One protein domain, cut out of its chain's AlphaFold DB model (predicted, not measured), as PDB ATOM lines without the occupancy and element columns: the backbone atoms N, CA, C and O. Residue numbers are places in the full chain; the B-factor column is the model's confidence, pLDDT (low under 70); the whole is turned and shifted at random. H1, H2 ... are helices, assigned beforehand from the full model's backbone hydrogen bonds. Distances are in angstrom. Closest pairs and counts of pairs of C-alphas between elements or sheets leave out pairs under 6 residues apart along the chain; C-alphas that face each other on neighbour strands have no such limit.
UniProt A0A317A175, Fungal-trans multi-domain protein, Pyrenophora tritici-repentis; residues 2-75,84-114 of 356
ATOM      1  N   PRO A   2     114.861 184.734 142.005       90.44
ATOM      2  CA  PRO A   2     114.570 184.245 143.354       90.44
ATOM      3  C   PRO A   2     113.731 185.264 144.136       90.44
ATOM      4  O   PRO A   2     113.795 186.465 143.864       90.44
ATOM      5  N   CYS A   3     112.932 184.779 145.088       88.69
ATOM      6  CA  CYS A   3     112.215 185.647 146.019       88.69
ATOM      7  C   CYS A   3     113.167 186.373 146.974       88.69
ATOM      8  O   CYS A   3     114.355 186.051 147.040       88.69
ATOM      9  N   ASP A   4     112.641 187.373 147.677       88.62
ATOM     10  CA  ASP A   4     113.417 188.156 148.637       88.62
ATOM     11  C   ASP A   4     113.889 187.315 149.817       88.62
ATOM     12  O   ASP A   4     113.232 186.355 150.221       88.62
ATOM     13  N   GLN A   5     115.033 187.708 150.379       87.88
ATOM     14  CA  GLN A   5     115.690 186.991 151.470       87.88
ATOM     15  C   GLN A   5     114.763 186.812 152.682       87.88
ATOM     16  O   GLN A   5     114.713 185.731 153.254       87.88
ATOM     17  N   ALA A   6     113.934 187.814 152.990       88.19
ATOM     18  CA  ALA A   6     112.962 187.758 154.083       88.19
ATOM     19  C   ALA A   6     111.936 186.616 153.945       88.19
ATOM     20  O   ALA A   6     111.392 186.161 154.943       88.19
ATOM     21  N   VAL A   7     111.663 186.142 152.723       91.56
ATOM     22  CA  VAL A   7     110.786 184.982 152.494       91.56
ATOM     23  C   VAL A   7     111.524 183.673 152.789       91.56
ATOM     24  O   VAL A   7     110.904 182.715 153.233       91.56
ATOM     25  N   TRP A   8     112.836 183.618 152.550       89.44
ATOM     26  CA  TRP A   8     113.668 182.445 152.839       89.44
ATOM     27  C   TRP A   8     114.015 182.312 154.320       89.44
ATOM     28  O   TRP A   8     114.113 181.200 154.824       89.44
ATOM     29  N   GLU A   9     114.210 183.442 154.993       88.88
ATOM     30  CA  GLU A   9     114.646 183.521 156.392       88.88
ATOM     31  C   GLU A   9     113.486 183.700 157.375       88.88
ATOM     32  O   GLU A   9     113.715 183.937 158.559       88.88
ATOM     33  N   ALA A  10     112.244 183.608 156.897       93.31
ATOM     34  CA  ALA A  10     111.071 183.676 157.750       93.31
ATOM     35  C   ALA A  10     111.126 182.581 158.829       93.31
ATOM     36  O   ALA A  10     111.232 181.391 158.536       93.31
ATOM     37  N   ASP A  11     111.039 183.010 160.081       95.31
ATOM     38  CA  ASP A  11     111.155 182.182 161.284       95.31
ATOM     39  C   ASP A  11     109.855 181.459 161.673       95.31
ATOM     40  O   ASP A  11     109.854 180.603 162.558       95.31
ATOM     41  N   SER A  12     108.742 181.799 161.023       96.69
ATOM     42  CA  SER A  12     107.411 181.266 161.297       96.69
ATOM     43  C   SER A  12     106.552 181.251 160.033       96.69
ATOM     44  O   SER A  12     106.821 181.949 159.050       96.69
ATOM     45  N   ALA A  13     105.488 180.448 160.047       96.19
ATOM     46  CA  ALA A  13     104.547 180.386 158.932       96.19
ATOM     47  C   ALA A  13     103.828 181.731 158.731       96.19
ATOM     48  O   ALA A  13     103.574 182.145 157.598       96.19
ATOM     49  N   GLU A  14     103.541 182.437 159.824       96.50
ATOM     50  CA  GLU A  14     102.907 183.748 159.836       96.50
ATOM     51  C   GLU A  14     103.827 184.816 159.234       96.50
ATOM     52  O   GLU A  14     103.387 185.564 158.353       96.50
ATOM     53  N   SER A  15     105.102 184.873 159.652       95.31
ATOM     54  CA  SER A  15     106.073 185.830 159.100       95.31
ATOM     55  C   SER A  15     106.349 185.550 157.621       95.31
ATOM     56  O   SER A  15     106.357 186.481 156.808       95.31
ATOM     57  N   TRP A  16     106.429 184.273 157.235       96.12
ATOM     58  CA  TRP A  16     106.532 183.851 155.839       96.12
ATOM     59  C   TRP A  16     105.330 184.313 155.015       96.12
ATOM     60  O   TRP A  16     105.499 184.902 153.945       96.12
ATOM     61  N   HIS A  17     104.109 184.085 155.509       94.94
ATOM     62  CA  HIS A  17     102.887 184.447 154.796       94.94
ATOM     63  C   HIS A  17     102.795 185.961 154.583       94.94
ATOM     64  O   HIS A  17     102.517 186.415 153.470       94.94
ATOM     65  N   GLN A  18     103.106 186.752 155.614       94.50
ATOM     66  CA  GLN A  18     103.145 188.212 155.516       94.50
ATOM     67  C   GLN A  18     104.217 188.700 154.532       94.50
ATOM     68  O   GLN A  18     103.941 189.577 153.710       94.50
ATOM     69  N   ALA A  19     105.429 188.138 154.589       92.69
ATOM     70  CA  ALA A  19     106.510 188.481 153.665       92.69
ATOM     71  C   ALA A  19     106.133 188.133 152.219       92.69
ATOM     72  O   ALA A  19     106.331 188.936 151.307       92.69
ATOM     73  N   ARG A  20     105.508 186.969 152.013       91.81
ATOM     74  CA  ARG A  20     105.055 186.499 150.704       91.81
ATOM     75  C   ARG A  20     103.959 187.378 150.109       91.81
ATOM     76  O   ARG A  20     103.994 187.630 148.909       91.81
ATOM     77  N   GLN A  21     103.013 187.856 150.917       92.50
ATOM     78  CA  GLN A  21     101.957 188.768 150.459       92.50
ATOM     79  C   GLN A  21     102.498 190.142 150.042       92.50
ATOM     80  O   GLN A  21     101.995 190.739 149.093       92.50
ATOM     81  N   LYS A  22     103.526 190.644 150.736       88.25
ATOM     82  CA  LYS A  22     104.183 191.924 150.412       88.25
ATOM     83  C   LYS A  22     105.132 191.821 149.217       88.25
ATOM     84  O   LYS A  22     105.567 192.845 148.694       88.25
ATOM     85  N   GLN A  23     105.480 190.603 148.804       85.00
ATOM     86  CA  GLN A  23     106.471 190.374 147.771       85.00
ATOM     87  C   GLN A  23     105.926 190.777 146.386       85.00
ATOM     88  O   GLN A  23     104.925 190.217 145.933       85.00
ATOM     89  N   PRO A  24     106.595 191.691 145.659       83.69
ATOM     90  CA  PRO A  24     106.211 192.011 144.290       83.69
ATOM     91  C   PRO A  24     106.450 190.815 143.360       83.69
ATOM     92  O   PRO A  24     107.309 189.962 143.612       83.69
ATOM     93  N   THR A  25     105.726 190.772 142.239       85.44
ATOM     94  CA  THR A  25     105.946 189.764 141.194       85.44
ATOM     95  C   THR A  25     107.410 189.778 140.760       85.44
ATOM     96  O   THR A  25     107.938 190.811 140.341       85.44
ATOM     97  N   THR A  26     108.087 188.631 140.867       85.06
ATOM     98  CA  THR A  26     109.508 188.563 140.531       85.06
ATOM     99  C   THR A  26     109.691 188.597 139.015       85.06
ATOM    100  O   THR A  26     109.055 187.822 138.296       85.06
ATOM    101  N   PRO A  27     110.577 189.458 138.490       90.50
ATOM    102  CA  PRO A  27     110.833 189.495 137.059       90.50
ATOM    103  C   PRO A  27     111.486 188.187 136.590       90.50
ATOM    104  O   PRO A  27     112.088 187.436 137.368       90.50
ATOM    105  N   LEU A  28     111.382 187.892 135.296       93.31
ATOM    106  CA  LEU A  28     112.015 186.715 134.702       93.31
ATOM    107  C   LEU A  28     113.518 186.949 134.515       93.31
ATOM    108  O   LEU A  28     113.935 188.009 134.053       93.31
ATOM    109  N   PHE A  29     114.329 185.932 134.824       95.12
ATOM    110  CA  PHE A  29     115.792 186.019 134.736       95.12
ATOM    111  C   PHE A  29     116.274 186.415 133.341       95.12
ATOM    112  O   PHE A  29     117.018 187.381 133.198       95.12
ATOM    113  N   LEU A  30     115.799 185.714 132.307       94.81
ATOM    114  CA  LEU A  30     116.205 185.982 130.929       94.81
ATOM    115  C   LEU A  30     115.804 187.381 130.459       94.81
ATOM    116  O   LEU A  30     116.533 187.982 129.675       94.81
ATOM    117  N   SER A  31     114.679 187.915 130.939       94.25
ATOM    118  CA  SER A  31     114.263 189.279 130.611       94.25
ATOM    119  C   SER A  31     115.249 190.291 131.188       94.25
ATOM    120  O   SER A  31     115.789 191.094 130.435       94.25
ATOM    121  N   CYS A  32     115.567 190.193 132.483       95.19
ATOM    122  CA  CYS A  32     116.553 191.070 133.120       95.19
ATOM    123  C   CYS A  32     117.951 190.932 132.497       95.19
ATOM    124  O   CYS A  32     118.624 191.931 132.268       95.19
ATOM    125  N   LEU A  33     118.382 189.707 132.179       95.56
ATOM    126  CA  LEU A  33     119.681 189.467 131.551       95.56
ATOM    127  C   LEU A  33     119.775 190.139 130.175       95.56
ATOM    128  O   LEU A  33     120.762 190.807 129.877       95.56
ATOM    129  N   LYS A  34     118.725 190.025 129.350       94.00
ATOM    130  CA  LYS A  34     118.654 190.718 128.055       94.00
ATOM    131  C   LYS A  34     118.718 192.234 128.222       94.00
ATOM    132  O   LYS A  34     119.367 192.896 127.424       94.00
ATOM    133  N   MET A  35     118.101 192.787 129.264       94.62
ATOM    134  CA  MET A  35     118.146 194.231 129.521       94.62
ATOM    135  C   MET A  35     119.571 194.724 129.790       94.62
ATOM    136  O   MET A  35     119.923 195.795 129.315       94.62
ATOM    137  N   TYR A  36     120.414 193.924 130.451       94.50
ATOM    138  CA  TYR A  36     121.840 194.232 130.601       94.50
ATOM    139  C   TYR A  36     122.640 194.128 129.292       94.50
ATOM    140  O   TYR A  36     123.607 194.863 129.103       94.50
ATOM    141  N   LEU A  37     122.254 193.233 128.378       93.19
ATOM    142  CA  LEU A  37     122.925 193.030 127.082       93.19
ATOM    143  C   LEU A  37     122.573 194.100 126.029       93.19
ATOM    144  O   LEU A  37     123.256 194.227 125.005       93.19
ATOM    145  N   HIS A  38     121.517 194.879 126.270       88.62
ATOM    146  CA  HIS A  38     121.032 195.919 125.369       88.62
ATOM    147  C   HIS A  38     121.108 197.297 126.048       88.62
ATOM    148  O   HIS A  38     120.298 197.567 126.933       88.62
ATOM    149  N   PRO A  39     122.022 198.193 125.619       76.06
ATOM    150  CA  PRO A  39     122.209 199.513 126.233       76.06
ATOM    151  C   PRO A  39     120.909 200.316 126.401       76.06
ATOM    152  O   PRO A  39     120.647 200.853 127.473       76.06
ATOM    153  N   ASP A  40     120.033 200.295 125.394       80.88
ATOM    154  CA  ASP A  40     118.756 201.031 125.398       80.88
ATOM    155  C   ASP A  40     117.723 200.478 126.398       80.88
ATOM    156  O   ASP A  40     116.717 201.119 126.714       80.88
ATOM    157  N   ALA A  41     117.941 199.258 126.891       82.00
ATOM    158  CA  ALA A  41     117.071 198.590 127.850       82.00
ATOM    159  C   ALA A  41     117.608 198.649 129.288       82.00
ATOM    160  O   ALA A  41     116.859 198.320 130.211       82.00
ATOM    161  N   ALA A  42     118.845 199.111 129.502       72.81
ATOM    162  CA  ALA A  42     119.460 199.175 130.828       72.81
ATOM    163  C   ALA A  42     118.670 200.083 131.790       72.81
ATOM    164  O   ALA A  42     118.417 199.721 132.936       72.81
ATOM    165  N   ALA A  43     118.148 201.214 131.303       77.12
ATOM    166  CA  ALA A  43     117.311 202.116 132.102       77.12
ATOM    167  C   ALA A  43     115.991 201.479 132.588       77.12
ATOM    168  O   ALA A  43     115.335 202.011 133.484       77.12
ATOM    169  N   LYS A  44     115.587 200.348 131.999       84.81
ATOM    170  CA  LYS A  44     114.344 199.644 132.331       84.81
ATOM    171  C   LYS A  44     114.548 198.566 133.397       84.81
ATOM    172  O   LYS A  44     113.560 197.956 133.801       84.81
ATOM    173  N   ILE A  45     115.790 198.285 133.814       86.88
ATOM    174  CA  ILE A  45     116.091 197.202 134.761       86.88
ATOM    175  C   ILE A  45     115.256 197.390 136.041       86.88
ATOM    176  O   ILE A  45     115.235 198.492 136.600       86.88
ATOM    177  N   PRO A  46     114.551 196.344 136.518       88.81
ATOM    178  CA  PRO A  46     113.757 196.440 137.736       88.81
ATOM    179  C   PRO A  46     114.612 196.876 138.929       88.81
ATOM    180  O   PRO A  46     115.617 196.247 139.252       88.81
ATOM    181  N   LYS A  47     114.206 197.948 139.617       85.00
ATOM    182  CA  LYS A  47     114.975 198.507 140.744       85.00
ATOM    183  C   LYS A  47     114.878 197.663 142.019       85.00
ATOM    184  O   LYS A  47     115.766 197.716 142.864       85.00
ATOM    185  N   ASN A  48     113.828 196.853 142.135       85.75
ATOM    186  CA  ASN A  48     113.513 196.015 143.292       85.75
ATOM    187  C   ASN A  48     114.193 194.634 143.271       85.75
ATOM    188  O   ASN A  48     113.735 193.719 143.948       85.75
ATOM    189  N   LEU A  49     115.246 194.439 142.472       92.25
ATOM    190  CA  LEU A  49     116.027 193.206 142.549       92.25
ATOM    191  C   LEU A  49     116.691 193.099 143.934       92.25
ATOM    192  O   LEU A  49     117.031 194.109 144.548       92.25
ATOM    193  N   ASN A  50     116.894 191.880 144.426       92.25
ATOM    194  CA  ASN A  50     117.651 191.620 145.655       92.25
ATOM    195  C   ASN A  50     119.122 191.266 145.354       92.25
ATOM    196  O   ASN A  50     119.524 191.144 144.193       92.25
ATOM    197  N   ALA A  51     119.936 191.110 146.402       93.38
ATOM    198  CA  ALA A  51     121.368 190.826 146.288       93.38
ATOM    199  C   ALA A  51     121.649 189.536 145.492       93.38
ATOM    200  O   ALA A  51     122.399 189.557 144.516       93.38
ATOM    201  N   LEU A  52     120.954 188.443 145.835       93.19
ATOM    202  CA  LEU A  52     121.072 187.160 145.137       93.19
ATOM    203  C   LEU A  52     120.690 187.284 143.658       93.19
ATOM    204  O   LEU A  52     121.375 186.757 142.785       93.19
ATOM    205  N   SER A  53     119.621 188.021 143.357       95.25
ATOM    206  CA  SER A  53     119.190 188.278 141.986       95.25
ATOM    207  C   SER A  53     120.270 188.971 141.160       95.25
ATOM    208  O   SER A  53     120.519 188.576 140.020       95.25
ATOM    209  N   ARG A  54     120.942 189.977 141.728       96.12
ATOM    210  CA  ARG A  54     122.041 190.675 141.051       96.12
ATOM    211  C   ARG A  54     123.260 189.779 140.865       96.12
ATOM    212  O   ARG A  54     123.819 189.781 139.771       96.12
ATOM    213  N   ALA A  55     123.616 188.970 141.861       96.19
ATOM    214  CA  ALA A  55     124.692 187.988 141.729       96.19
ATOM    215  C   ALA A  55     124.406 186.979 140.600       96.19
ATOM    216  O   ALA A  55     125.256 186.747 139.741       96.19
ATOM    217  N   LEU A  56     123.182 186.442 140.521       96.69
ATOM    218  CA  LEU A  56     122.779 185.538 139.438       96.69
ATOM    219  C   LEU A  56     122.853 186.205 138.059       96.69
ATOM    220  O   LEU A  56     123.242 185.556 137.089       96.69
ATOM    221  N   LEU A  57     122.493 187.487 137.950       97.50
ATOM    222  CA  LEU A  57     122.591 188.226 136.687       97.50
ATOM    223  C   LEU A  57     124.046 188.416 136.246       97.50
ATOM    224  O   LEU A  57     124.326 188.218 135.065       97.50
ATOM    225  N   LEU A  58     124.972 188.692 137.173       98.00
ATOM    226  CA  LEU A  58     126.406 188.714 136.868       98.00
ATOM    227  C   LEU A  58     126.874 187.361 136.325       98.00
ATOM    228  O   LEU A  58     127.473 187.302 135.254       98.00
ATOM    229  N   HIS A  59     126.539 186.266 137.013       97.31
ATOM    230  CA  HIS A  59     126.864 184.917 136.545       97.31
ATOM    231  C   HIS A  59     126.236 184.598 135.184       97.31
ATOM    232  O   HIS A  59     126.857 183.928 134.357       97.31
ATOM    233  N   GLY A  60     125.028 185.098 134.919       97.94
ATOM    234  CA  GLY A  60     124.386 185.016 133.611       97.94
ATOM    235  C   GLY A  60     125.205 185.700 132.519       97.94
ATOM    236  O   GLY A  60     125.451 185.096 131.478       97.94
ATOM    237  N   LEU A  61     125.677 186.924 132.770       97.75
ATOM    238  CA  LEU A  61     126.529 187.662 131.834       97.75
ATOM    239  C   LEU A  61     127.868 186.942 131.609       97.75
ATOM    240  O   LEU A  61     128.277 186.765 130.464       97.75
ATOM    241  N   MET A  62     128.497 186.441 132.677       97.25
ATOM    242  CA  MET A  62     129.716 185.623 132.590       97.25
ATOM    243  C   MET A  62     129.497 184.347 131.769       97.25
ATOM    244  O   MET A  62     130.351 183.964 130.973       97.25
ATOM    245  N   SER A  63     128.338 183.702 131.922       96.88
ATOM    246  CA  SER A  63     127.985 182.496 131.162       96.88
ATOM    247  C   SER A  63     127.814 182.797 129.672       96.88
ATOM    248  O   SER A  63     128.264 182.015 128.837       96.88
ATOM    249  N   VAL A  64     127.215 183.943 129.329       95.81
ATOM    250  CA  VAL A  64     127.134 184.417 127.939       95.81
ATOM    251  C   VAL A  64     128.532 184.701 127.388       95.81
ATOM    252  O   VAL A  64     128.831 184.264 126.281       95.81
ATOM    253  N   ALA A  65     129.406 185.361 128.157       94.75
ATOM    254  CA  ALA A  65     130.791 185.624 127.753       94.75
ATOM    255  C   ALA A  65     131.552 184.342 127.430       94.75
ATOM    256  O   ALA A  65     132.158 184.225 126.367       94.75
ATOM    257  N   TRP A  66     131.463 183.363 128.326       92.12
ATOM    258  CA  TRP A  66     132.080 182.059 128.150       92.12
ATOM    259  C   TRP A  66     131.554 181.339 126.906       92.12
ATOM    260  O   TRP A  66     132.324 180.764 126.136       92.12
ATOM    261  N   ASP A  67     130.241 181.382 126.676       91.69
ATOM    262  CA  ASP A  67     129.654 180.758 125.498       91.69
ATOM    263  C   ASP A  67     130.110 181.430 124.197       91.69
ATOM    264  O   ASP A  67     130.488 180.737 123.253       91.69
ATOM    265  N   MET A  68     130.155 182.765 124.164       90.81
ATOM    266  CA  MET A  68     130.659 183.522 123.014       90.81
ATOM    267  C   MET A  68     132.131 183.243 122.738       90.81
ATOM    268  O   MET A  68     132.479 182.954 121.597       90.81
ATOM    269  N   GLN A  69     132.966 183.214 123.774       88.88
ATOM    270  CA  GLN A  69     134.381 182.890 123.637       88.88
ATOM    271  C   GLN A  69     134.602 181.479 123.073       88.88
ATOM    272  O   GLN A  69     135.420 181.293 122.175       88.88
ATOM    273  N   ARG A  70     133.852 180.476 123.551       87.12
ATOM    274  CA  ARG A  70     133.943 179.104 123.020       87.12
ATOM    275  C   ARG A  70     133.514 179.009 121.559       87.12
ATOM    276  O   ARG A  70     134.147 178.285 120.790       87.12
ATOM    277  N   ARG A  71     132.434 179.694 121.170       86.44
ATOM    278  CA  ARG A  71     131.967 179.705 119.774       86.44
ATOM    279  C   ARG A  71     132.981 180.368 118.856       86.44
ATOM    280  O   ARG A  71     133.262 179.820 117.800       86.44
ATOM    281  N   ASP A  72     133.563 181.482 119.282       83.81
ATOM    282  CA  ASP A  72     134.599 182.191 118.530       83.81
ATOM    283  C   ASP A  72     135.810 181.279 118.260       83.81
ATOM    284  O   ASP A  72     136.188 181.065 117.111       83.81
ATOM    285  N   GLN A  73     136.306 180.597 119.300       79.75
ATOM    286  CA  GLN A  73     137.436 179.659 119.217       79.75
ATOM    287  C   GLN A  73     137.181 178.406 118.365       79.75
ATOM    288  O   GLN A  73     138.132 177.794 117.884       79.75
ATOM    289  N   THR A  74     135.923 177.982 118.222       79.69
ATOM    290  CA  THR A  74     135.551 176.775 117.459       79.69
ATOM    291  C   THR A  74     134.996 177.091 116.074       79.69
ATOM    292  O   THR A  74     134.868 176.194 115.240       79.69
ATOM    293  N   SER A  75     134.686 178.359 115.802       71.75
ATOM    294  CA  SER A  75     134.232 178.795 114.494       71.75
ATOM    295  C   SER A  75     135.403 178.829 113.514       71.75
ATOM    296  O   SER A  75     136.425 179.461 113.755       71.75
ATOM    297  N   PRO A  84     124.585 187.948 116.719       64.62
ATOM    298  CA  PRO A  84     123.508 188.837 117.161       64.62
ATOM    299  C   PRO A  84     123.958 189.891 118.187       64.62
ATOM    300  O   PRO A  84     123.244 190.866 118.416       64.62
ATOM    301  N   LEU A  85     125.131 189.721 118.811       65.31
ATOM    302  CA  LEU A  85     125.726 190.686 119.742       65.31
ATOM    303  C   LEU A  85     126.746 191.623 119.064       65.31
ATOM    304  O   LEU A  85     127.202 192.572 119.712       65.31
ATOM    305  N   GLY A  86     127.067 191.421 117.781       77.88
ATOM    306  CA  GLY A  86     128.091 192.180 117.056       77.88
ATOM    307  C   GLY A  86     129.477 191.995 117.680       77.88
ATOM    308  O   GLY A  86     129.891 190.864 117.931       77.88
ATOM    309  N   ASN A  87     130.171 193.100 117.987       85.38
ATOM    310  CA  ASN A  87     131.367 193.079 118.839       85.38
ATOM    311  C   ASN A  87     130.970 192.701 120.280       85.38
ATOM    312  O   ASN A  87     130.754 193.548 121.153       85.38
ATOM    313  N   TRP A  88     130.812 191.396 120.493       89.81
ATOM    314  CA  TRP A  88     130.272 190.810 121.711       89.81
ATOM    315  C   TRP A  88     131.142 191.110 122.936       89.81
ATOM    316  O   TRP A  88     130.598 191.281 124.024       89.81
ATOM    317  N   GLN A  89     132.463 191.242 122.762       91.62
ATOM    318  CA  GLN A  89     133.386 191.597 123.840       91.62
ATOM    319  C   GLN A  89     133.126 193.017 124.341       91.62
ATOM    320  O   GLN A  89     132.921 193.218 125.535       91.62
ATOM    321  N   VAL A  90     133.059 194.001 123.438       91.31
ATOM    322  CA  VAL A  90     132.749 195.390 123.815       91.31
ATOM    323  C   VAL A  90     131.374 195.474 124.469       91.31
ATOM    324  O   VAL A  90     131.225 196.101 125.517       91.31
ATOM    325  N   ARG A  91     130.378 194.786 123.899       92.88
ATOM    326  CA  ARG A  91     129.022 194.758 124.453       92.88
ATOM    327  C   ARG A  91     128.990 194.182 125.867       92.88
ATOM    328  O   ARG A  91     128.388 194.795 126.741       92.88
ATOM    329  N   LEU A  92     129.641 193.045 126.108       95.44
ATOM    330  CA  LEU A  92     129.684 192.432 127.437       95.44
ATOM    331  C   LEU A  92     130.470 193.267 128.441       95.44
ATOM    332  O   LEU A  92     130.039 193.365 129.586       95.44
ATOM    333  N   ALA A  93     131.560 193.914 128.022       94.81
ATOM    334  CA  ALA A  93     132.267 194.860 128.876       94.81
ATOM    335  C   ALA A  93     131.327 195.989 129.335       94.81
ATOM    336  O   ALA A  93     131.252 196.275 130.529       94.81
ATOM    337  N   SER A  94     130.537 196.571 128.423       94.44
ATOM    338  CA  SER A  94     129.516 197.566 128.778       94.44
ATOM    339  C   SER A  94     128.414 196.995 129.679       94.44
ATOM    340  O   SER A  94     127.988 197.668 130.619       94.44
ATOM    341  N   SER A  95     127.969 195.758 129.440       95.88
ATOM    342  CA  SER A  95     126.985 195.079 130.293       95.88
ATOM    343  C   SER A  95     127.497 194.879 131.718       95.88
ATOM    344  O   SER A  95     126.751 195.131 132.663       95.88
ATOM    345  N   TYR A  96     128.759 194.478 131.892       97.38
ATOM    346  CA  TYR A  96     129.387 194.366 133.207       97.38
ATOM    347  C   TYR A  96     129.460 195.722 133.909       97.38
ATOM    348  O   TYR A  96     129.078 195.814 135.073       97.38
ATOM    349  N   THR A  97     129.866 196.787 133.210       95.62
ATOM    350  CA  THR A  97     129.893 198.143 133.782       95.62
ATOM    351  C   THR A  97     128.497 198.615 134.201       95.62
ATOM    352  O   THR A  97     128.333 199.163 135.291       95.62
ATOM    353  N   SER A  98     127.471 198.361 133.381       95.69
ATOM    354  CA  SER A  98     126.083 198.691 133.726       95.69
ATOM    355  C   SER A  98     125.584 197.892 134.930       95.69
ATOM    356  O   SER A  98     124.893 198.450 135.781       95.69
ATOM    357  N   TRP A  99     125.921 196.602 135.007       97.12
ATOM    358  CA  TRP A  99     125.604 195.759 136.160       97.12
ATOM    359  C   TRP A  99     126.289 196.267 137.425       97.12
ATOM    360  O   TRP A  99     125.653 196.352 138.473       97.12
ATOM    361  N   HIS A 100     127.557 196.663 137.324       97.25
ATOM    362  CA  HIS A 100     128.310 197.181 138.456       97.25
ATOM    363  C   HIS A 100     127.687 198.471 138.985       97.25
ATOM    364  O   HIS A 100     127.480 198.582 140.185       97.25
ATOM    365  N   ALA A 101     127.287 199.395 138.105       95.38
ATOM    366  CA  ALA A 101     126.606 200.624 138.508       95.38
ATOM    367  C   ALA A 101     125.288 200.359 139.269       95.38
ATOM    368  O   ALA A 101     125.060 200.960 140.322       95.38
ATOM    369  N   ASP A 102     124.442 199.436 138.788       95.38
ATOM    370  CA  ASP A 102     123.219 199.017 139.501       95.38
ATOM    371  C   ASP A 102     123.546 198.346 140.844       95.38
ATOM    372  O   ASP A 102     122.936 198.663 141.868       95.38
ATOM    373  N   TYR A 103     124.538 197.452 140.872       97.12
ATOM    374  CA  TYR A 103     124.944 196.763 142.094       97.12
ATOM    375  C   TYR A 103     125.505 197.727 143.145       97.12
ATOM    376  O   TYR A 103     125.116 197.646 144.308       97.12
ATOM    377  N   THR A 104     126.351 198.682 142.750       96.50
ATOM    378  CA  THR A 104     126.879 199.723 143.640       96.50
ATOM    379  C   THR A 104     125.753 200.567 144.227       96.50
ATOM    380  O   THR A 104     125.719 200.761 145.441       96.50
ATOM    381  N   ALA A 105     124.803 201.020 143.400       95.56
ATOM    382  CA  ALA A 105     123.651 201.786 143.872       95.56
ATOM    383  C   ALA A 105     122.827 200.989 144.896       95.56
ATOM    384  O   ALA A 105     122.504 201.498 145.971       95.56
ATOM    385  N   PHE A 106     122.560 199.712 144.604       95.56
ATOM    386  CA  PHE A 106     121.890 198.805 145.531       95.56
ATOM    387  C   PHE A 106     122.659 198.635 146.847       95.56
ATOM    388  O   PHE A 106     122.052 198.744 147.910       95.56
ATOM    389  N   CYS A 107     123.974 198.398 146.803       96.00
ATOM    390  CA  CYS A 107     124.798 198.247 148.001       96.00
ATOM    391  C   CYS A 107     124.734 199.489 148.894       96.00
ATOM    392  O   CYS A 107     124.595 199.346 150.109       96.00
ATOM    393  N   THR A 108     124.799 200.689 148.311       95.25
ATOM    394  CA  THR A 108     124.686 201.949 149.058       95.25
ATOM    395  C   THR A 108     123.333 202.059 149.754       95.25
ATOM    396  O   THR A 108     123.286 202.313 150.956       95.25
ATOM    397  N   THR A 109     122.232 201.808 149.037       94.94
ATOM    398  CA  THR A 109     120.887 201.840 149.630       94.94
ATOM    399  C   THR A 109     120.723 200.777 150.717       94.94
ATOM    400  O   THR A 109     120.263 201.094 151.812       94.94
ATOM    401  N   TYR A 110     121.137 199.537 150.452       93.50
ATOM    402  CA  TYR A 110     121.003 198.425 151.391       93.50
ATOM    403  C   TYR A 110     121.765 198.689 152.694       93.50
ATOM    404  O   TYR A 110     121.198 198.564 153.774       93.50
ATOM    405  N   LEU A 111     123.026 199.124 152.605       93.50
ATOM    406  CA  LEU A 111     123.843 199.436 153.780       93.50
ATOM    407  C   LEU A 111     123.303 200.635 154.568       93.50
ATOM    408  O   LEU A 111     123.370 200.619 155.791       93.50
ATOM    409  N   SER A 112     122.736 201.643 153.893       94.06
ATOM    410  CA  SER A 112     122.135 202.808 154.561       94.06
ATOM    411  C   SER A 112     120.867 202.479 155.358       94.06
ATOM    412  O   SER A 112     120.517 203.210 156.278       94.06
ATOM    413  N   ALA A 113     120.188 201.380 155.017       92.75
ATOM    414  CA  ALA A 113     119.000 200.913 155.722       92.75
ATOM    415  C   ALA A 113     119.334 200.085 156.977       92.75
ATOM    416  O   ALA A 113     118.435 199.767 157.755       92.75
ATOM    417  N   LEU A 114     120.604 199.710 157.174       92.75
ATOM    418  CA  LEU A 114     121.033 198.925 158.327       92.75
ATOM    419  C   LEU A 114     121.380 199.822 159.527       92.75
ATOM    420  O   LEU A 114     121.899 200.921 159.335       92.75
TER     421      LEU A 114
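Overview. This is residues 2 to 75 and 84 to 114 of the 356 residues of the protein "Fungal-trans multi-domain protein" of Pyrenophora tritici-repentis (UniProt A0A317A175). Two long helices, H5 and H6, lie side by side and run opposite ways, with the short H3 crossing one side of the pair and little H4 at its corner. H1 and H2 make a small separate head off the end where H5 begins and H6 ends; at the other end residues 70 to 75 stick out. The 105 printed residues hold six named helices, H1 to H6 in chain order, and no named strand: all helix. The whole is loose, with a radius of gyration of the C-alphas of 16.4 A and spans of 55 by 27 by 20 A.

Arrangement. H1, residues 5 to 8, touches H2, residues 13 to 22, closest at the C-alphas of Val 7 and Trp 16, 5.5 A apart. H3, residues 29 to 37, and H6, residues 88 to 112, are the hubs, touching three helices each. They touch through residues 91 to 99 of H6, closest at the C-alphas of Tyr 36 and Ser 95, 5.2 A, at a steep tilt of 66 degrees, opposite ways. H5, residues 51 to 74, touches H6 at a shallow tilt of 12 degrees, opposite ways; their closest C-alphas, Arg 54 and Tyr 103, are 6.8 A apart. In H2, H3, H5 and H6 each O i to N i+4 pair is within hydrogen-bond range; H1 and H4, residues 39 to 42, are too short for one.

Along the chain. H1 begins at C-alpha 5 (115.690, 186.991, 151.470). H5 is 35.1 A long and H6 35.9 A, ending at C-alpha 112 (122.135, 202.808, 154.561).

Size, cuts and confidence. The farthest C-alphas, Glu 14 and Ser 75, are 55.3 A apart. Residues 76 to 83 are not printed, a gap of 14.9 A between C-alphas 75 and 84. No link printed whole is long. Residues 84 to 85 are under pLDDT 70.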